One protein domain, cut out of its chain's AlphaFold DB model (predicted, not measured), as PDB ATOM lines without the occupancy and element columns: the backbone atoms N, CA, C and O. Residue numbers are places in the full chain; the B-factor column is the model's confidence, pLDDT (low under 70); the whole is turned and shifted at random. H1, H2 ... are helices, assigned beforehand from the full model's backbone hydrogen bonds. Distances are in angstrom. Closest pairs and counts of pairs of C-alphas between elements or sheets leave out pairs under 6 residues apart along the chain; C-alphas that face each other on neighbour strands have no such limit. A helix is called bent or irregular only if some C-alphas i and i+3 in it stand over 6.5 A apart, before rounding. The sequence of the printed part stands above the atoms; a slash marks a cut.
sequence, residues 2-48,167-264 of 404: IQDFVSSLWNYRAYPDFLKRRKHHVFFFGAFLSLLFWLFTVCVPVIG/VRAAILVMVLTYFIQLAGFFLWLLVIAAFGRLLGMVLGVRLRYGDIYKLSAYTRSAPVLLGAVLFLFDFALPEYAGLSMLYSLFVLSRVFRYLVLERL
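This is residues 2 to 48 and 167 to 264 of the 404 residues of a protein of Fusobacterium naviforme (UniProt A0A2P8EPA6). A long helix, H4, runs along most of an elongated body of helices, and H3, H5 and H7 pack on it at steep crossings, while its residues 167 to 173 stick out. Short H5 sits in the middle among H2, H3, H4 and H7; H6 runs side by side with H3, then the chain folds back into H7, and small H1 and H2 cover the side away from H4. The printed part has 145 residues with seven named helices, H1 to H7 in chain order, and no named strand: its class is all helix, with mostly crossed packing. It is compact, with a radius of gyration of the C-alphas of 16.4 A, and spans 60 by 31 by 27 A.

Begin at H1, residues 2 to 10, which only just touches H2, residues 12 to 19, only at the corner by their link, with 3 pairs of C-alphas within 8 A, the closest Ser 7 and Ala 14 at 6.9 A. Go on to H3, residues 23 to 48: its residues 30 to 42 touch residues 174 to 186 of H4, residues 167 to 202, opposite ways at a steep tilt of 45 degrees, the closest C-alphas being Ser 34 and Leu 182, 6.0 A apart. H5, residues 209 to 219, touches residues 189 to 197 of H4, with C-alphas Ala 193 and Tyr 213 closest at 5.1 A, and also touches H2, with C-alphas Leu 19 and Asp 211 closest at 6.4 A. Next, H6, residues 221 to 232, touches residues 33 to 41 of H3, the same way at a shallow tilt of 5 degrees, closest at C-alphas Phe 37 and Ala 228, 5.7 A. H6 and H7, residues 240 to 264, form a hairpin at 21 degrees, where residues 223 to 227 touch residues 240 to 248, closest at C-alphas Pro 223 and Ser 244, 5.5 A. H7 touches H4 too, closest at C-alphas Gly 196 and Leu 249, 6.4 A, but H4 and H6 are apart. Every O i to N i+4 pair is within hydrogen-bond range in H1, H4, H6 and H7, against 2 of 4 in H2, 20 of 22 in H3 and 6 of 7 in H5.

Find C-alpha 2 at (54.093, 15.526, 0.662), where H1 begins; H1 is 12.7 A long and H2 12.6 A. H2 is irregular, but only just: C-alphas 13 and 16 are 6.9 A apart. H3 covers 36.8 A with a kink of 30 degrees near residue 39. H4 runs 52.3 A from C-alpha 167 at (83.179, 15.795, -16.800), H5 15.3 A and H6 16.9 A. H7 runs 36.3 A to C-alpha 264 at (38.804, -8.461, 16.636).

The C-alphas farthest apart, Val 167 and Leu 264, are 60.6 A from each other. Residues 49 to 166 are not printed, and C-alphas 48 and 167 across this cut are 15.5 A apart. Of the links that are printed whole, none is long. Mean pLDDT of the printed part is 80.2; look for values under 70 in residues 2 to 22 and 263 to 264.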
ATOM      1  N   ILE A   2      53.459  14.899  -0.523       49.44
ATOM      2  CA  ILE A   2      54.093  15.526   0.662       49.44
ATOM      3  C   ILE A   2      53.275  15.288   1.946       49.44
ATOM      4  O   ILE A   2      53.832  14.913   2.970       49.44
ATOM      5  N   GLN A   3      51.940  15.379   1.887       53.84
ATOM      6  CA  GLN A   3      51.079  15.003   3.020       53.84
ATOM      7  C   GLN A   3      51.136  13.501   3.345       53.84
ATOM      8  O   GLN A   3      51.129  13.136   4.516       53.84
ATOM      9  N   ASP A   4      51.248  12.628   2.337       51.59
ATOM     10  CA  ASP A   4      51.390  11.177   2.545       51.59
ATOM     11  C   ASP A   4      52.738  10.837   3.196       51.59
ATOM     12  O   ASP A   4      52.824   9.956   4.041       51.59
ATOM     13  N   PHE A   5      53.780  11.583   2.834       55.75
ATOM     14  CA  PHE A   5      55.125  11.485   3.382       55.75
ATOM     15  C   PHE A   5      55.172  11.917   4.854       55.75
ATOM     16  O   PHE A   5      55.625  11.151   5.699       55.75
ATOM     17  N   VAL A   6      54.608  13.085   5.183       56.06
ATOM     18  CA  VAL A   6      54.504  13.576   6.571       56.06
ATOM     19  C   VAL A   6      53.622  12.651   7.424       56.06
ATOM     20  O   VAL A   6      53.958  12.344   8.565       56.06
ATOM     21  N   SER A   7      52.536  12.122   6.854       54.72
ATOM     22  CA  SER A   7      51.659  11.163   7.543       54.72
ATOM     23  C   SER A   7      52.334   9.804   7.764       54.72
ATOM     24  O   SER A   7      52.126   9.183   8.802       54.72
ATOM     25  N   SER A   8      53.174   9.356   6.824       54.16
ATOM     26  CA  SER A   8      53.951   8.112   6.928       54.16
ATOM     27  C   SER A   8      55.053   8.185   7.994       54.16
ATOM     28  O   SER A   8      55.384   7.157   8.586       54.16
ATOM     29  N   LEU A   9      55.591   9.385   8.244       56.50
ATOM     30  CA  LEU A   9      56.620   9.659   9.252       56.50
ATOM     31  C   LEU A   9      56.071   9.677  10.687       56.50
ATOM     32  O   LEU A   9      56.788   9.283  11.602       56.50
ATOM     33  N   TRP A  10      54.822  10.116  10.892       53.16
ATOM     34  CA  TRP A  10      54.299  10.394  12.241       53.16
ATOM     35  C   TRP A  10      53.030   9.614  12.628       53.16
ATOM     36  O   TRP A  10      52.752   9.451  13.815       53.16
ATOM     37  N   ASN A  11      52.245   9.093  11.672       58.16
ATOM     38  CA  ASN A  11      50.931   8.511  11.963       58.16
ATOM     39  C   ASN A  11      50.783   7.056  11.486       58.16
ATOM     40  O   ASN A  11      50.330   6.765  10.378       58.16
ATOM     41  N   TYR A  12      51.077   6.116  12.385       55.00
ATOM     42  CA  TYR A  12      50.885   4.675  12.169       55.00
ATOM     43  C   TYR A  12      49.418   4.281  11.894       55.00
ATOM     44  O   TYR A  12      49.172   3.220  11.323       55.00
ATOM     45  N   ARG A  13      48.439   5.128  12.253       52.12
ATOM     46  CA  ARG A  13      47.001   4.878  12.031       52.12
ATOM     47  C   ARG A  13      46.535   5.158  10.599       52.12
ATOM     48  O   ARG A  13      45.443   4.738  10.250       52.12
ATOM     49  N   ALA A  14      47.347   5.814   9.763       58.81
ATOM     50  CA  ALA A  14      47.030   6.065   8.348       58.81
ATOM     51  C   ALA A  14      47.428   4.900   7.414       58.81
ATOM     52  O   ALA A  14      47.063   4.866   6.239       58.81
ATOM     53  N   TYR A  15      48.161   3.910   7.936       59.22
ATOM     54  CA  TYR A  15      48.637   2.751   7.179       59.22
ATOM     55  C   TYR A  15      47.523   1.884   6.541       59.22
ATOM     56  O   TYR A  15      47.723   1.431   5.409       59.22
ATOM     57  N   PRO A  16      46.335   1.702   7.159       58.44
ATOM     58  CA  PRO A  16      45.171   1.061   6.531       58.44
ATOM     59  C   PRO A  16      44.659   1.777   5.271       58.44
ATOM     60  O   PRO A  16      44.187   1.128   4.336       58.44
ATOM     61  N   ASP A  17      44.793   3.101   5.187       59.69
ATOM     62  CA  ASP A  17      44.362   3.865   4.011       59.69
ATOM     63  C   ASP A  17      45.381   3.803   2.867       59.69
ATOM     64  O   ASP A  17      45.012   3.873   1.691       59.69
ATOM     65  N   PHE A  18      46.657   3.553   3.177       60.88
ATOM     66  CA  PHE A  18      47.681   3.287   2.166       60.88
ATOM     67  C   PHE A  18      47.496   1.930   1.467       60.88
ATOM     68  O   PHE A  18      47.852   1.793   0.291       60.88
ATOM     69  N   LEU A  19      46.866   0.951   2.127       58.34
ATOM     70  CA  LEU A  19      46.504  -0.341   1.525       58.34
ATOM     71  C   LEU A  19      45.480  -0.192   0.383       58.34
ATOM     72  O   LEU A  19      45.563  -0.919  -0.613       58.34
ATOM     73  N   LYS A  20      44.579   0.796   0.478       61.47
ATOM     74  CA  LYS A  20      43.536   1.084  -0.526       61.47
ATOM     75  C   LYS A  20      44.083   1.734  -1.806       61.47
ATOM     76  O   LYS A  20      43.377   1.807  -2.811       61.47
ATOM     77  N   ARG A  21      45.342   2.196  -1.817       65.94
ATOM     78  CA  ARG A  21      45.927   2.908  -2.967       65.94
ATOM     79  C   ARG A  21      46.444   1.972  -4.069       65.94
ATOM     80  O   ARG A  21      46.866   0.830  -3.837       65.94
ATOM     81  N   ARG A  22      46.414   2.486  -5.308       65.31
ATOM     82  CA  ARG A  22      46.871   1.793  -6.525       65.31
ATOM     83  C   ARG A  22      48.395   1.610  -6.531       65.31
ATOM     84  O   ARG A  22      49.137   2.453  -6.038       65.31
ATOM     85  N   LYS A  23      48.865   0.511  -7.134       70.38
ATOM     86  CA  LYS A  23      50.278   0.072  -7.115       70.38
ATOM     87  C   LYS A  23      51.266   1.117  -7.666       70.38
ATOM     88  O   LYS A  23      52.351   1.260  -7.115       70.38
ATOM     89  N   HIS A  24      50.880   1.885  -8.689       71.44
ATOM     90  CA  HIS A  24      51.742   2.920  -9.281       71.44
ATOM     91  C   HIS A  24      52.076   4.052  -8.300       71.44
ATOM     92  O   HIS A  24      53.168   4.604  -8.352       71.44
ATOM     93  N   HIS A  25      51.182   4.372  -7.361       74.81
ATOM     94  CA  HIS A  25      51.427   5.442  -6.394       74.81
ATOM     95  C   HIS A  25      52.565   5.081  -5.424       74.81
ATOM     96  O   HIS A  25      53.310   5.955  -4.991       74.81
ATOM     97  N   VAL A  26      52.727   3.793  -5.106       76.06
ATOM     98  CA  VAL A  26      53.837   3.302  -4.275       76.06
ATOM     99  C   VAL A  26      55.152   3.344  -5.044       76.06
ATOM    100  O   VAL A  26      56.170   3.744  -4.487       76.06
ATOM    101  N   PHE A  27      55.121   3.001  -6.334       81.81
ATOM    102  CA  PHE A  27      56.286   3.117  -7.206       81.81
ATOM    103  C   PHE A  27      56.783   4.565  -7.291       81.81
ATOM    104  O   PHE A  27      57.946   4.825  -7.001       81.81
ATOM    105  N   PHE A  28      55.899   5.524  -7.589       82.12
ATOM    106  CA  PHE A  28      56.288   6.936  -7.650       82.12
ATOM    107  C   PHE A  28      56.735   7.493  -6.295       82.12
ATOM    108  O   PHE A  28      57.660   8.297  -6.247       82.12
ATOM    109  N   PHE A  29      56.122   7.054  -5.191       82.00
ATOM    110  CA  PHE A  29      56.566   7.432  -3.850       82.00
ATOM    111  C   PHE A  29      57.980   6.917  -3.549       82.00
ATOM    112  O   PHE A  29      58.828   7.686  -3.102       82.00
ATOM    113  N   GLY A  30      58.256   5.643  -3.841       83.88
ATOM    114  CA  GLY A  30      59.587   5.056  -3.683       83.88
ATOM    115  C   GLY A  30      60.633   5.725  -4.575       83.88
ATOM    116  O   GLY A  30      61.721   6.047  -4.107       83.88
ATOM    117  N   ALA A  31      60.283   6.016  -5.832       86.38
ATOM    118  CA  ALA A  31      61.161   6.717  -6.763       86.38
ATOM    119  C   ALA A  31      61.476   8.149  -6.309       86.38
ATOM    120  O   ALA A  31      62.630   8.567  -6.368       86.38
ATOM    121  N   PHE A  32      60.476   8.874  -5.797       86.88
ATOM    122  CA  PHE A  32      60.659  10.201  -5.211       86.88
ATOM    123  C   PHE A  32      61.570  10.158  -3.979       86.88
ATOM    124  O   PHE A  32      62.489  10.964  -3.859       86.88
ATOM    125  N   LEU A  33      61.362   9.189  -3.087       85.94
ATOM    126  CA  LEU A  33      62.187   9.021  -1.893       85.94
ATOM    127  C   LEU A  33      63.642   8.670  -2.249       85.94
ATOM    128  O   LEU A  33      64.573   9.233  -1.676       85.94
ATOM    129  N   SER A  34      63.838   7.779  -3.224       89.25
ATOM    130  CA  SER A  34      65.161   7.419  -3.742       89.25
ATOM    131  C   SER A  34      65.849   8.603  -4.420       89.25
ATOM    132  O   SER A  34      67.056   8.772  -4.264       89.25
ATOM    133  N   LEU A  35      65.099   9.435  -5.152       90.19
ATOM    134  CA  LEU A  35      65.614  10.663  -5.760       90.19
ATOM    135  C   LEU A  35      66.080  11.649  -4.693       90.19
ATOM    136  O   LEU A  35      67.175  12.188  -4.804       90.19
ATOM    137  N   LEU A  36      65.279  11.847  -3.646       88.25
ATOM    138  CA  LEU A  36      65.626  12.743  -2.550       88.25
ATOM    139  C   LEU A  36      66.903  12.276  -1.838       88.25
ATOM    140  O   LEU A  36      67.825  13.063  -1.649       88.25
ATOM    141  N   PHE A  37      66.987  10.985  -1.507       88.06
ATOM    142  CA  PHE A  37      68.183  10.394  -0.903       88.06
ATOM    143  C   PHE A  37      69.426  10.569  -1.789       88.06
ATOM    144  O   PHE A  37      70.484  10.969  -1.306       88.06
ATOM    145  N   TRP A  38      69.302  10.303  -3.089       90.56
ATOM    146  CA  TRP A  38      70.398  10.452  -4.047       90.56
ATOM    147  C   TRP A  38      70.843  11.913  -4.206       90.56
ATOM    148  O   TRP A  38      72.037  12.193  -4.256       90.56
ATOM    149  N   LEU A  39      69.904  12.864  -4.197       89.50
ATOM    150  CA  LEU A  39      70.215  14.291  -4.265       89.50
ATOM    151  C   LEU A  39      71.071  14.732  -3.067       89.50
ATOM    152  O   LEU A  39      72.062  15.438  -3.241       89.50
ATOM    153  N   PHE A  40      70.729  14.280  -1.858       87.94
ATOM    154  CA  PHE A  40      71.493  14.618  -0.654       87.94
ATOM    155  C   PHE A  40      72.843  13.906  -0.569       87.94
ATOM    156  O   PHE A  40      73.812  14.506  -0.122       87.94
ATOM    157  N   THR A  41      72.927  12.647  -0.996       84.56
ATOM    158  CA  THR A  41      74.157  11.852  -0.838       84.56
ATOM    159  C   THR A  41      75.150  12.025  -1.984       84.56
ATOM    160  O   THR A  41      76.349  11.923  -1.756       84.56
ATOM    161  N   VAL A  42      74.685  12.322  -3.200       87.19
ATOM    162  CA  VAL A  42      75.541  12.453  -4.392       87.19
ATOM    163  C   VAL A  42      75.604  13.898  -4.877       87.19
ATOM    164  O   VAL A  42      76.698  14.445  -5.018       87.19
ATOM    165  N   CYS A  43      74.464  14.560  -5.105       86.81
ATOM    166  CA  CYS A  43      74.492  15.910  -5.678       86.81
ATOM    167  C   CYS A  43      75.054  16.956  -4.715       86.81
ATOM    168  O   CYS A  43      75.835  17.794  -5.156       86.81
ATOM    169  N   VAL A  44      74.704  16.922  -3.423       87.00
ATOM    170  CA  VAL A  44      75.215  17.912  -2.456       87.00
ATOM    171  C   VAL A  44      76.750  17.884  -2.361       87.00
ATOM    172  O   VAL A  44      77.345  18.952  -2.519       87.00
ATOM    173  N   PRO A  45      77.428  16.727  -2.199       84.38
ATOM    174  CA  PRO A  45      78.892  16.683  -2.224       84.38
ATOM    175  C   PRO A  45      79.502  17.146  -3.549       84.38
ATOM    176  O   PRO A  45      80.474  17.897  -3.537       84.38
ATOM    177  N   VAL A  46      78.921  16.757  -4.690       85.00
ATOM    178  CA  VAL A  46      79.427  17.144  -6.020       85.00
ATOM    179  C   VAL A  46      79.296  18.652  -6.250       85.00
ATOM    180  O   VAL A  46      80.243  19.294  -6.700       85.00
ATOM    181  N   ILE A  47      78.152  19.243  -5.898       85.12
ATOM    182  CA  ILE A  47      77.937  20.693  -5.973       85.12
ATOM    183  C   ILE A  47      78.871  21.408  -4.991       85.12
ATOM    184  O   ILE A  47      79.501  22.396  -5.357       85.12
ATOM    185  N   GLY A  48      79.009  20.891  -3.767       83.31
ATOM    186  CA  GLY A  48      79.934  21.421  -2.769       83.31
ATOM    187  C   GLY A  48      81.382  21.424  -3.264       83.31
ATOM    188  O   GLY A  48      82.082  22.422  -3.108       83.31
ATOM    189  N   VAL A 167      84.374  15.218 -17.440       84.56
ATOM    190  CA  VAL A 167      83.179  15.795 -16.800       84.56
ATOM    191  C   VAL A 167      81.900  15.208 -17.403       84.56
ATOM    192  O   VAL A 167      80.999  14.817 -16.666       84.56
ATOM    193  N   ARG A 168      81.815  15.079 -18.735       85.62
ATOM    194  CA  ARG A 168      80.661  14.442 -19.400       85.62
ATOM    195  C   ARG A 168      80.505  12.973 -19.003       85.62
ATOM    196  O   ARG A 168      79.391  12.539 -18.722       85.62
ATOM    197  N   ALA A 169      81.608  12.231 -18.932       87.00
ATOM    198  CA  ALA A 169      81.615  10.852 -18.459       87.00
ATOM    199  C   ALA A 169      81.183  10.759 -16.986       87.00
ATOM    200  O   ALA A 169      80.347   9.926 -16.649       87.00
ATOM    201  N   ALA A 170      81.667  11.655 -16.124       86.19
ATOM    202  CA  ALA A 170      81.270  11.717 -14.720       86.19
ATOM    203  C   ALA A 170      79.770  12.011 -14.555       86.19
ATOM    204  O   ALA A 170      79.111  11.369 -13.742       86.19
ATOM    205  N   ILE A 171      79.202  12.913 -15.365       88.88
ATOM    206  CA  ILE A 171      77.753  13.174 -15.386       88.88
ATOM    207  C   ILE A 171      76.984  11.917 -15.809       88.88
ATOM    208  O   ILE A 171      75.982  11.574 -15.182       88.88
ATOM    209  N   LEU A 172      77.453  11.200 -16.834       91.06
ATOM    210  CA  LEU A 172      76.829   9.954 -17.282       91.06
ATOM    211  C   LEU A 172      76.849   8.885 -16.180       91.06
ATOM    212  O   LEU A 172      75.820   8.268 -15.904       91.06
ATOM    213  N   VAL A 173      77.994   8.702 -15.518       90.81
ATOM    214  CA  VAL A 173      78.139   7.783 -14.378       90.81
ATOM    215  C   VAL A 173      77.217   8.203 -13.239       90.81
ATOM    216  O   VAL A 173      76.496   7.370 -12.701       90.81
ATOM    217  N   MET A 174      77.160   9.494 -12.911       89.44
ATOM    218  CA  MET A 174      76.268  10.034 -11.886       89.44
ATOM    219  C   MET A 174      74.800   9.693 -12.194       89.44
ATOM    220  O   MET A 174      74.103   9.162 -11.331       89.44
ATOM    221  N   VAL A 175      74.336   9.884 -13.429       91.69
ATOM    222  CA  VAL A 175      72.977   9.483 -13.836       91.69
ATOM    223  C   VAL A 175      72.780   7.967 -13.727       91.69
ATOM    224  O   VAL A 175      71.753   7.513 -13.222       91.69
ATOM    225  N   LEU A 176      73.761   7.166 -14.142       93.12
ATOM    226  CA  LEU A 176      73.677   5.709 -14.056       93.12
ATOM    227  C   LEU A 176      73.579   5.222 -12.601       93.12
ATOM    228  O   LEU A 176      72.777   4.332 -12.305       93.12
ATOM    229  N   THR A 177      74.322   5.840 -11.677       91.06
ATOM    230  CA  THR A 177      74.251   5.502 -10.246       91.06
ATOM    231  C   THR A 177      72.853   5.711  -9.674       91.06
ATOM    232  O   THR A 177      72.422   4.902  -8.857       91.06
ATOM    233  N   TYR A 178      72.101   6.718 -10.137       91.75
ATOM    234  CA  TYR A 178      70.712   6.911  -9.720       91.75
ATOM    235  C   TYR A 178      69.833   5.714 -10.100       91.75
ATOM    236  O   TYR A 178      69.080   5.218  -9.265       91.75
ATOM    237  N   PHE A 179      69.945   5.211 -11.332       92.69
ATOM    238  CA  PHE A 179      69.148   4.064 -11.776       92.69
ATOM    239  C   PHE A 179      69.527   2.772 -11.048       92.69
ATOM    240  O   PHE A 179      68.640   2.009 -10.662       92.69
ATOM    241  N   ILE A 180      70.821   2.552 -10.805       92.38
ATOM    242  CA  ILE A 180      71.306   1.414 -10.011       92.38
ATOM    243  C   ILE A 180      70.767   1.506  -8.577       92.38
ATOM    244  O   ILE A 180      70.206   0.535  -8.065       92.38
ATOM    245  N   GLN A 181      70.856   2.681  -7.950       89.81
ATOM    246  CA  GLN A 181      70.327   2.936  -6.611       89.81
ATOM    247  C   GLN A 181      68.809   2.735  -6.550       89.81
ATOM    248  O   GLN A 181      68.306   2.110  -5.618       89.81
ATOM    249  N   LEU A 182      68.072   3.229  -7.547       91.88
ATOM    250  CA  LEU A 182      66.622   3.082  -7.645       91.88
ATOM    251  C   LEU A 182      66.220   1.604  -7.743       91.88
ATOM    252  O   LEU A 182      65.317   1.156  -7.035       91.88
ATOM    253  N   ALA A 183      66.909   0.830  -8.585       91.81
ATOM    254  CA  ALA A 183      66.699  -0.610  -8.685       91.81
ATOM    255  C   ALA A 183      67.014  -1.312  -7.352       91.81
ATOM    256  O   ALA A 183      66.195  -2.087  -6.852       91.81
ATOM    257  N   GLY A 184      68.149  -0.976  -6.729       91.25
ATOM    258  CA  GLY A 184      68.545  -1.480  -5.414       91.25
ATOM    259  C   GLY A 184      67.526  -1.163  -4.318       91.25
ATOM    260  O   GLY A 184      67.204  -2.024  -3.500       91.25
ATOM    261  N   PHE A 185      66.934   0.034  -4.336       90.38
ATOM    262  CA  PHE A 185      65.890   0.438  -3.399       90.38
ATOM    263  C   PHE A 185      64.663  -0.481  -3.482       90.38
ATOM    264  O   PHE A 185      64.189  -0.973  -2.455       90.38
ATOM    265  N   PHE A 186      64.169  -0.773  -4.690       90.69
ATOM    266  CA  PHE A 186      63.021  -1.667  -4.873       90.69
ATOM    267  C   PHE A 186      63.340  -3.134  -4.569       90.69
ATOM    268  O   PHE A 186      62.483  -3.828  -4.012       90.69
ATOM    269  N   LEU A 187      64.554  -3.599  -4.883       91.75
ATOM    270  CA  LEU A 187      65.030  -4.926  -4.479       91.75
ATOM    271  C   LEU A 187      65.077  -5.047  -2.954       91.75
ATOM    272  O   LEU A 187      64.614  -6.035  -2.389       91.75
ATOM    273  N   TRP A 188      65.536  -4.005  -2.266       89.50
ATOM    274  CA  TRP A 188      65.565  -3.995  -0.810       89.50
ATOM    275  C   TRP A 188      64.163  -3.990  -0.185       89.50
ATOM    276  O   TRP A 188      63.917  -4.656   0.823       89.50
ATOM    277  N   LEU A 189      63.199  -3.295  -0.797       89.56
ATOM    278  CA  LEU A 189      61.793  -3.391  -0.388       89.56
ATOM    279  C   LEU A 189      61.245  -4.816  -0.508       89.56
ATOM    280  O   LEU A 189      60.385  -5.197   0.287       89.56
ATOM    281  N   LEU A 190      61.754  -5.603  -1.460       90.69
ATOM    282  CA  LEU A 190      61.417  -7.014  -1.643       90.69
ATOM    283  C   LEU A 190      61.939  -7.867  -0.476       90.69
ATOM    284  O   LEU A 190      61.212  -8.722   0.036       90.69
ATOM    285  N   VAL A 191      63.160  -7.575  -0.011       90.69
ATOM    286  CA  VAL A 191      63.778  -8.218   1.159       90.69
ATOM    287  C   VAL A 191      62.955  -7.936   2.416       90.69
ATOM    288  O   VAL A 191      62.481  -8.870   3.059       90.69
ATOM    289  N   ILE A 192      62.670  -6.663   2.724       88.62
ATOM    290  CA  ILE A 192      61.788  -6.295   3.851       88.62
ATOM    291  C   ILE A 192      60.405  -6.933   3.674       88.62
ATOM    292  O   ILE A 192      59.823  -7.433   4.633       88.62
ATOM    293  N   ALA A 193      59.927  -6.963   2.429       88.81
ATOM    294  CA  ALA A 193      58.791  -7.725   1.929       88.81
ATOM    295  C   ALA A 193      58.686  -9.133   2.533       88.81
ATOM    296  O   ALA A 193      57.703  -9.534   3.166       88.81
ATOM    297  N   ALA A 194      59.749  -9.895   2.285       89.62
ATOM    298  CA  ALA A 194      59.885 -11.294   2.648       89.62
ATOM    299  C   ALA A 194      59.925 -11.484   4.168       89.62
ATOM    300  O   ALA A 194      59.160 -12.290   4.702       89.62
ATOM    301  N   PHE A 195      60.723 -10.685   4.878       90.06
ATOM    302  CA  PHE A 195      60.769 -10.730   6.342       90.06
ATOM    303  C   PHE A 195      59.447 -10.303   6.983       90.06
ATOM    304  O   PHE A 195      58.992 -10.912   7.948       90.06
ATOM    305  N   GLY A 196      58.775  -9.308   6.408       87.00
ATOM    306  CA  GLY A 196      57.441  -8.899   6.820       87.00
ATOM    307  C   GLY A 196      56.411 -10.010   6.654       87.00
ATOM    308  O   GLY A 196      55.544 -10.181   7.504       87.00
ATOM    309  N   ARG A 197      56.526 -10.831   5.606       86.94
ATOM    310  CA  ARG A 197      55.680 -12.018   5.451       86.94
ATOM    311  C   ARG A 197      55.960 -13.068   6.524       86.94
ATOM    312  O   ARG A 197      55.007 -13.621   7.065       86.94
ATOM    313  N   LEU A 198      57.229 -13.323   6.845       88.50
ATOM    314  CA  LEU A 198      57.603 -14.238   7.928       88.50
ATOM    315  C   LEU A 198      57.027 -13.765   9.270       88.50
ATOM    316  O   LEU A 198      56.402 -14.538   9.990       88.50
ATOM    317  N   LEU A 199      57.131 -12.466   9.543       86.12
ATOM    318  CA  LEU A 199      56.542 -11.836  10.717       86.12
ATOM    319  C   LEU A 199      55.008 -11.960  10.730       86.12
ATOM    320  O   LEU A 199      54.422 -12.300  11.752       86.12
ATOM    321  N   GLY A 200      54.350 -11.760   9.586       83.19
ATOM    322  CA  GLY A 200      52.909 -11.970   9.438       83.19
ATOM    323  C   GLY A 200      52.472 -13.406   9.752       83.19
ATOM    324  O   GLY A 200      51.417 -13.589  10.355       83.19
ATOM    325  N   MET A 201      53.292 -14.413   9.423       84.38
ATOM    326  CA  MET A 201      53.027 -15.811   9.793       84.38
ATOM    327  C   MET A 201      53.057 -16.012  11.311       84.38
ATOM    328  O   MET A 201      52.141 -16.629  11.849       84.38
ATOM    329  N   VAL A 202      54.038 -15.427  12.005       84.81
ATOM    330  CA  VAL A 202      54.146 -15.499  13.475       84.81
ATOM    331  C   VAL A 202      52.965 -14.806  14.166       84.81
ATOM    332  O   VAL A 202      52.458 -15.306  15.164       84.81
ATOM    333  N   LEU A 203      52.491 -13.676  13.631       81.19
ATOM    334  CA  LEU A 203      51.352 -12.934  14.191       81.19
ATOM    335  C   LEU A 203      49.974 -13.433  13.707       81.19
ATOM    336  O   LEU A 203      48.959 -12.827  14.046       81.19
ATOM    337  N   GLY A 204      49.908 -14.500  12.902       75.44
ATOM    338  CA  GLY A 204      48.643 -15.049  12.393       75.44
ATOM    339  C   GLY A 204      47.924 -14.163  11.363       75.44
ATOM    340  O   GLY A 204      46.728 -14.327  11.118       75.44
ATOM    341  N   VAL A 205      48.631 -13.222  10.732       77.44
ATOM    342  CA  VAL A 205      48.059 -12.251   9.792       77.44
ATOM    343  C   VAL A 205      48.207 -12.730   8.349       77.44
ATOM    344  O   VAL A 205      49.293 -12.727   7.771       77.44
ATOM    345  N   ARG A 206      47.083 -13.083   7.713       70.38
ATOM    346  CA  ARG A 206      47.035 -13.467   6.292       70.38
ATOM    347  C   ARG A 206      46.878 -12.235   5.388       70.38
ATOM    348  O   ARG A 206      45.777 -11.943   4.928       70.38
ATOM    349  N   LEU A 207      47.969 -11.507   5.134       75.69
ATOM    350  CA  LEU A 207      48.032 -10.479   4.079       75.69
ATOM    351  C   LEU A 207      48.676 -11.036   2.799       75.69
ATOM    352  O   LEU A 207      49.573 -11.880   2.852       75.69
ATOM    353  N   ARG A 208      48.247 -10.545   1.625       82.56
ATOM    354  CA  ARG A 208      48.923 -10.866   0.356       82.56
ATOM    355  C   ARG A 208      50.292 -10.191   0.335       82.56
ATOM    356  O   ARG A 208      50.443  -9.062   0.793       82.56
ATOM    357  N   TYR A 209      51.278 -10.844  -0.277       80.81
ATOM    358  CA  TYR A 209      52.646 -10.317  -0.380       80.81
ATOM    359  C   TYR A 209      52.703  -8.897  -0.966       80.81
ATOM    360  O   TYR A 209      53.432  -8.047  -0.467       80.81
ATOM    361  N   GLY A 210      51.870  -8.612  -1.974       78.62
ATOM    362  CA  GLY A 210      51.797  -7.285  -2.585       78.62
ATOM    363  C   GLY A 210      51.352  -6.181  -1.624       78.62
ATOM    364  O   GLY A 210      51.779  -5.047  -1.786       78.62
ATOM    365  N   ASP A 211      50.542  -6.495  -0.615       80.19
ATOM    366  CA  ASP A 211      50.077  -5.520   0.374       80.19
ATOM    367  C   ASP A 211      51.156  -5.231   1.423       80.19
ATOM    368  O   ASP A 211      51.373  -4.077   1.790       80.19
ATOM    369  N   ILE A 212      51.908  -6.262   1.819       84.19
ATOM    370  CA  ILE A 212      53.083  -6.125   2.691       84.19
ATOM    371  C   ILE A 212      54.174  -5.303   1.987       84.19
ATOM    372  O   ILE A 212      54.789  -4.444   2.608       84.19
ATOM    373  N   TYR A 213      54.357  -5.502   0.678       85.56
ATOM    374  CA  TYR A 213      55.292  -4.721  -0.135       85.56
ATOM    375  C   TYR A 213      54.921  -3.236  -0.227       85.56
ATOM    376  O   TYR A 213      55.784  -2.365  -0.169       85.56
ATOM    377  N   LYS A 214      53.626  -2.912  -0.334       83.00
ATOM    378  CA  LYS A 214      53.199  -1.508  -0.248       83.00
ATOM    379  C   LYS A 214      53.568  -0.925   1.109       83.00
ATOM    380  O   LYS A 214      54.080   0.183   1.175       83.00
ATOM    381  N   LEU A 215      53.323  -1.681   2.176       81.94
ATOM    382  CA  LEU A 215      53.575  -1.252   3.545       81.94
ATOM    383  C   LEU A 215      55.071  -1.037   3.818       81.94
ATOM    384  O   LEU A 215      55.425  -0.047   4.454       81.94
ATOM    385  N   SER A 216      55.942  -1.900   3.284       84.62
ATOM    386  CA  SER A 216      57.397  -1.768   3.434       84.62
ATOM    387  C   SER A 216      57.947  -0.497   2.784       84.62
ATOM    388  O   SER A 216      58.886   0.097   3.310       84.62
ATOM    389  N   ALA A 217      57.347  -0.029   1.685       83.19
ATOM    390  CA  ALA A 217      57.728   1.240   1.064       83.19
ATOM    391  C   ALA A 217      57.480   2.442   1.992       83.19
ATOM    392  O   ALA A 217      58.307   3.351   2.058       83.19
ATOM    393  N   TYR A 218      56.374   2.429   2.740       79.94
ATOM    394  CA  TYR A 218      56.031   3.496   3.683       79.94
ATOM    395  C   TYR A 218      56.865   3.423   4.963       79.94
ATOM    396  O   TYR A 218      57.422   4.442   5.374       79.94
ATOM    397  N   THR A 219      57.059   2.237   5.553       82.50
ATOM    398  CA  THR A 219      57.881   2.103   6.773       82.50
ATOM    399  C   THR A 219      59.341   2.490   6.546       82.50
ATOM    400  O   THR A 219      60.008   2.945   7.472       82.50
ATOM    401  N   ARG A 220      59.827   2.370   5.304       82.62
ATOM    402  CA  ARG A 220      61.193   2.728   4.916       82.62
ATOM    403  C   ARG A 220      61.413   4.231   4.699       82.62
ATOM    404  O   ARG A 220      62.563   4.660   4.647       82.62
ATOM    405  N   SER A 221      60.351   5.038   4.625       83.06
ATOM    406  CA  SER A 221      60.465   6.497   4.465       83.06
ATOM    407  C   SER A 221      61.286   7.149   5.579       83.06
ATOM    408  O   SER A 221      62.278   7.819   5.297       83.06
ATOM    409  N   ALA A 222      60.929   6.872   6.832       79.81
ATOM    410  CA  ALA A 222      61.593   7.406   8.015       79.81
ATOM    411  C   ALA A 222      63.088   7.039   8.115       79.81
ATOM    412  O   ALA A 222      63.898   7.958   8.243       79.81
ATOM    413  N   PRO A 223      63.502   5.757   8.018       85.44
ATOM    414  CA  PRO A 223      64.917   5.430   8.079       85.44
ATOM    415  C   PRO A 223      65.675   6.024   6.894       85.44
ATOM    416  O   PRO A 223      66.687   6.662   7.106       85.44
ATOM    417  N   VAL A 224      65.189   5.951   5.653       85.50
ATOM    418  CA  VAL A 224      65.950   6.504   4.512       85.50
ATOM    419  C   VAL A 224      66.229   8.003   4.660       85.50
ATOM    420  O   VAL A 224      67.329   8.451   4.341       85.50
ATOM    421  N   LEU A 225      65.281   8.768   5.202       81.81
ATOM    422  CA  LEU A 225      65.500  10.177   5.536       81.81
ATOM    423  C   LEU A 225      66.516  10.366   6.646       81.81
ATOM    424  O   LEU A 225      67.412  11.193   6.510       81.81
ATOM    425  N   LEU A 226      66.387   9.599   7.727       84.94
ATOM    426  CA  LEU A 226      67.347   9.650   8.819       84.94
ATOM    427  C   LEU A 226      68.758   9.342   8.300       84.94
ATOM    428  O   LEU A 226      69.687  10.069   8.617       84.94
ATOM    429  N   GLY A 227      68.906   8.335   7.439       83.88
ATOM    430  CA  GLY A 227      70.170   7.987   6.796       83.88
ATOM    431  C   GLY A 227      70.721   9.114   5.921       83.88
ATOM    432  O   GLY A 227      71.908   9.407   6.005       83.88
ATOM    433  N   ALA A 228      69.873   9.790   5.136       82.75
ATOM    434  CA  ALA A 228      70.289  10.956   4.349       82.75
ATOM    435  C   ALA A 228      70.796  12.104   5.236       82.75
ATOM    436  O   ALA A 228      71.803  12.730   4.918       82.75
ATOM    437  N   VAL A 229      70.111  12.370   6.354       83.62
ATOM    438  CA  VAL A 229      70.505  13.416   7.307       83.62
ATOM    439  C   VAL A 229      71.815  13.051   8.001       83.62
ATOM    440  O   VAL A 229      72.711  13.883   8.057       83.62
ATOM    441  N   LEU A 230      71.966  11.814   8.481       85.06
ATOM    442  CA  LEU A 230      73.207  11.358   9.118       85.06
ATOM    443  C   LEU A 230      74.403  11.448   8.165       85.06
ATOM    444  O   LEU A 230      75.466  11.911   8.569       85.06
ATOM    445  N   PHE A 231      74.206  11.091   6.892       81.56
ATOM    446  CA  PHE A 231      75.232  11.237   5.861       81.56
ATOM    447  C   PHE A 231      75.637  12.702   5.647       81.56
ATOM    448  O   PHE A 231      76.812  12.995   5.460       81.56
ATOM    449  N   LEU A 232      74.687  13.641   5.726       80.62
ATOM    450  CA  LEU A 232      74.976  15.072   5.594       80.62
ATOM    451  C   LEU A 232      75.850  15.614   6.739       80.62
ATOM    452  O   LEU A 232      76.625  16.542   6.526       80.62
ATOM    453  N   PHE A 233      75.740  15.029   7.935       81.75
ATOM    454  CA  PHE A 233      76.574  15.357   9.098       81.75
ATOM    455  C   PHE A 233      77.869  14.530   9.176       81.75
ATOM    456  O   PHE A 233      78.534  14.564  10.208       81.75
ATOM    457  N   ASP A 234      78.216  13.790   8.115       79.31
ATOM    458  CA  ASP A 234      79.383  12.896   8.060       79.31
ATOM    459  C   ASP A 234      79.395  11.842   9.188       79.31
ATOM    460  O   ASP A 234      80.433  11.378   9.656       79.31
ATOM    461  N   PHE A 235      78.205  11.458   9.662       79.44
ATOM    462  CA  PHE A 235      78.054  10.492  10.741       79.44
ATOM    463  C   PHE A 235      77.769   9.101  10.172       79.44
ATOM    464  O   PHE A 235      76.629   8.747   9.853       79.44
ATOM    465  N   ALA A 236      78.820   8.292  10.055       72.00
ATOM    466  CA  ALA A 236      78.712   6.903   9.633       72.00
ATOM    467  C   ALA A 236      78.356   6.006  10.827       72.00
ATOM    468  O   ALA A 236      79.193   5.726  11.684       72.00
ATOM    469  N   LEU A 237      77.111   5.524  10.875       75.56
ATOM    470  CA  LEU A 237      76.729   4.455  11.795       75.56
ATOM    471  C   LEU A 237      77.166   3.099  11.224       75.56
ATOM    472  O   LEU A 237      76.665   2.719  10.155       75.56
ATOM    473  N   PRO A 238      78.026   2.338  11.928       76.38
ATOM    474  CA  PRO A 238      78.281   0.946  11.582       76.38
ATOM    475  C   PRO A 238      76.951   0.185  11.526       76.38
ATOM    476  O   PRO A 238      76.080   0.390  12.372       76.38
ATOM    477  N   GLU A 239      76.770  -0.668  10.516       80.19
ATOM    478  CA  GLU A 239      75.571  -1.510  10.364       80.19
ATOM    479  C   GLU A 239      74.231  -0.753  10.235       80.19
ATOM    480  O   GLU A 239      73.154  -1.288  10.530       80.19
ATOM    481  N   TYR A 240      74.251   0.485   9.726       84.50
ATOM    482  CA  TYR A 240      73.034   1.277   9.506       84.50
ATOM    483  C   TYR A 240      71.953   0.529   8.701       84.50
ATOM    484  O   TYR A 240      70.756   0.641   8.984       84.50
ATOM    485  N   ALA A 241      72.362  -0.279   7.719       81.50
ATOM    486  CA  ALA A 241      71.452  -1.098   6.924       81.50
ATOM    487  C   ALA A 241      70.627  -2.059   7.802       81.50
ATOM    488  O   ALA A 241      69.399  -2.107   7.658       81.50
ATOM    489  N   GLY A 242      71.268  -2.749   8.750       84.81
ATOM    490  CA  GLY A 242      70.610  -3.650   9.698       84.81
ATOM    491  C   GLY A 242      69.659  -2.913  10.643       84.81
ATOM    492  O   GLY A 242      68.501  -3.310  10.790       84.81
ATOM    493  N   LEU A 243      70.092  -1.777  11.200       86.06
ATOM    494  CA  LEU A 243      69.249  -0.932  12.059       86.06
ATOM    495  C   LEU A 243      68.009  -0.410  11.319       86.06
ATOM    496  O   LEU A 243      66.890  -0.481  11.835       86.06
ATOM    497  N   SER A 244      68.182   0.056  10.078       86.69
ATOM    498  CA  SER A 244      67.086   0.541   9.230       86.69
ATOM    499  C   SER A 244      66.047  -0.549   8.952       86.69
ATOM    500  O   SER A 244      64.836  -0.295   8.917       86.69
ATOM    501  N   MET A 245      66.520  -1.782   8.771       86.69
ATOM    502  CA  MET A 245      65.685  -2.948   8.545       86.69
ATOM    503  C   MET A 245      64.923  -3.312   9.819       86.69
ATOM    504  O   MET A 245      63.702  -3.460   9.760       86.69
ATOM    505  N   LEU A 246      65.598  -3.376  10.968       88.12
ATOM    506  CA  LEU A 246      64.970  -3.688  12.251       88.12
ATOM    507  C   LEU A 246      63.875  -2.675  12.610       88.12
ATOM    508  O   LEU A 246      62.768  -3.071  12.973       88.12
ATOM    509  N   TYR A 247      64.142  -1.380  12.411       88.31
ATOM    510  CA  TYR A 247      63.139  -0.324  12.560       88.31
ATOM    511  C   TYR A 247      61.928  -0.559  11.643       88.31
ATOM    512  O   TYR A 247      60.780  -0.531  12.090       88.31
ATOM    513  N   SER A 248      62.175  -0.858  10.363       86.31
ATOM    514  CA  SER A 248      61.109  -1.093   9.381       86.31
ATOM    515  C   SER A 248      60.239  -2.303   9.751       86.31
ATOM    516  O   SER A 248      59.015  -2.237   9.623       86.31
ATOM    517  N   LEU A 249      60.846  -3.390  10.244       86.75
ATOM    518  CA  LEU A 249      60.138  -4.578  10.736       86.75
ATOM    519  C   LEU A 249      59.352  -4.283  12.018       86.75
ATOM    520  O   LEU A 249      58.230  -4.767  12.171       86.75
ATOM    521  N   PHE A 250      59.908  -3.487  12.930       87.44
ATOM    522  CA  PHE A 250      59.237  -3.102  14.168       87.44
ATOM    523  C   PHE A 250      57.951  -2.316  13.890       87.44
ATOM    524  O   PHE A 250      56.888  -2.656  14.420       87.44
ATOM    525  N   VAL A 251      58.011  -1.314  13.005       84.88
ATOM    526  CA  VAL A 251      56.819  -0.560  12.584       84.88
ATOM    527  C   VAL A 251      55.809  -1.493  11.917       84.88
ATOM    528  O   VAL A 251      54.623  -1.455  12.246       84.88
ATOM    529  N   LEU A 252      56.268  -2.396  11.048       84.88
ATOM    530  CA  LEU A 252      55.405  -3.371  10.386       84.88
ATOM    531  C   LEU A 252      54.694  -4.303  11.388       84.88
ATOM    532  O   LEU A 252      53.493  -4.534  11.260       84.88
ATOM    533  N   SER A 253      55.398  -4.765  12.428       83.94
ATOM    534  CA  SER A 253      54.833  -5.549  13.539       83.94
ATOM    535  C   SER A 253      53.684  -4.811  14.224       83.94
ATOM    536  O   SER A 253      52.617  -5.376  14.476       83.94
ATOM    537  N   ARG A 254      53.877  -3.515  14.497       82.81
ATOM    538  CA  ARG A 254      52.862  -2.661  15.129       82.81
ATOM    539  C   ARG A 254      51.643  -2.490  14.229       82.81
ATOM    540  O   ARG A 254      50.524  -2.610  14.724       82.81
ATOM    541  N   VAL A 255      51.848  -2.288  12.926       82.25
ATOM    542  CA  VAL A 255      50.750  -2.198  11.950       82.25
ATOM    543  C   VAL A 255      49.977  -3.514  11.874       82.25
ATOM    544  O   VAL A 255      48.751  -3.501  11.905       82.25
ATOM    545  N   PHE A 256      50.656  -4.662  11.852       83.38
ATOM    546  CA  PHE A 256      49.986  -5.965  11.869       83.38
ATOM    547  C   PHE A 256      49.163  -6.186  13.135       83.38
ATOM    548  O   PHE A 256      48.008  -6.591  13.032       83.38
ATOM    549  N   ARG A 257      49.702  -5.862  14.318       80.38
ATOM    550  CA  ARG A 257      48.941  -5.935  15.576       80.38
ATOM    551  C   ARG A 257      47.712  -5.034  15.546       80.38
ATOM    552  O   ARG A 257      46.651  -5.461  15.980       80.38
ATOM    553  N   TYR A 258      47.833  -3.823  15.006       79.69
ATOM    554  CA  TYR A 258      46.698  -2.916  14.857       79.69
ATOM    555  C   TYR A 258      45.611  -3.502  13.942       79.69
ATOM    556  O   TYR A 258      44.449  -3.535  14.329       79.69
ATOM    557  N   LEU A 259      45.993  -4.063  12.790       77.31
ATOM    558  CA  LEU A 259      45.057  -4.717  11.867       77.31
ATOM    559  C   LEU A 259      44.379  -5.955  12.478       77.31
ATOM    560  O   LEU A 259      43.234  -6.254  12.144       77.31
ATOM    561  N   VAL A 260      45.064  -6.690  13.360       76.88
ATOM    562  CA  VAL A 260      44.466  -7.809  14.110       76.88
ATOM    563  C   VAL A 260      43.471  -7.295  15.142       76.88
ATOM    564  O   VAL A 260      42.349  -7.786  15.187       76.88
ATOM    565  N   LEU A 261      43.850  -6.288  15.931       70.12
ATOM    566  CA  LEU A 261      42.978  -5.693  16.946       70.12
ATOM    567  C   LEU A 261      41.717  -5.079  16.331       70.12
ATOM    568  O   LEU A 261      40.632  -5.250  16.872       70.12
ATOM    569  N   GLU A 262      41.836  -4.430  15.175       73.19
ATOM    570  CA  GLU A 262      40.690  -3.895  14.440       73.19
ATOM    571  C   GLU A 262      39.768  -5.016  13.937       73.19
ATOM    572  O   GLU A 262      38.553  -4.924  14.077       73.19
ATOM    573  N   ARG A 263      40.320  -6.129  13.432       67.81
ATOM    574  CA  ARG A 263      39.517  -7.305  13.048       67.81
ATOM    575  C   ARG A 263      38.793  -7.940  14.232       67.81
ATOM    576  O   ARG A 263      37.665  -8.390  14.059       67.81
ATOM    577  N   LEU A 264      39.423  -7.970  15.405       60.97
ATOM    578  CA  LEU A 264      38.804  -8.461  16.636       60.97
ATOM    579  C   LEU A 264      37.682  -7.516  17.098       60.97
ATOM    580  O   LEU A 264      36.570  -7.972  17.344       60.97
TER     581      LEU A 264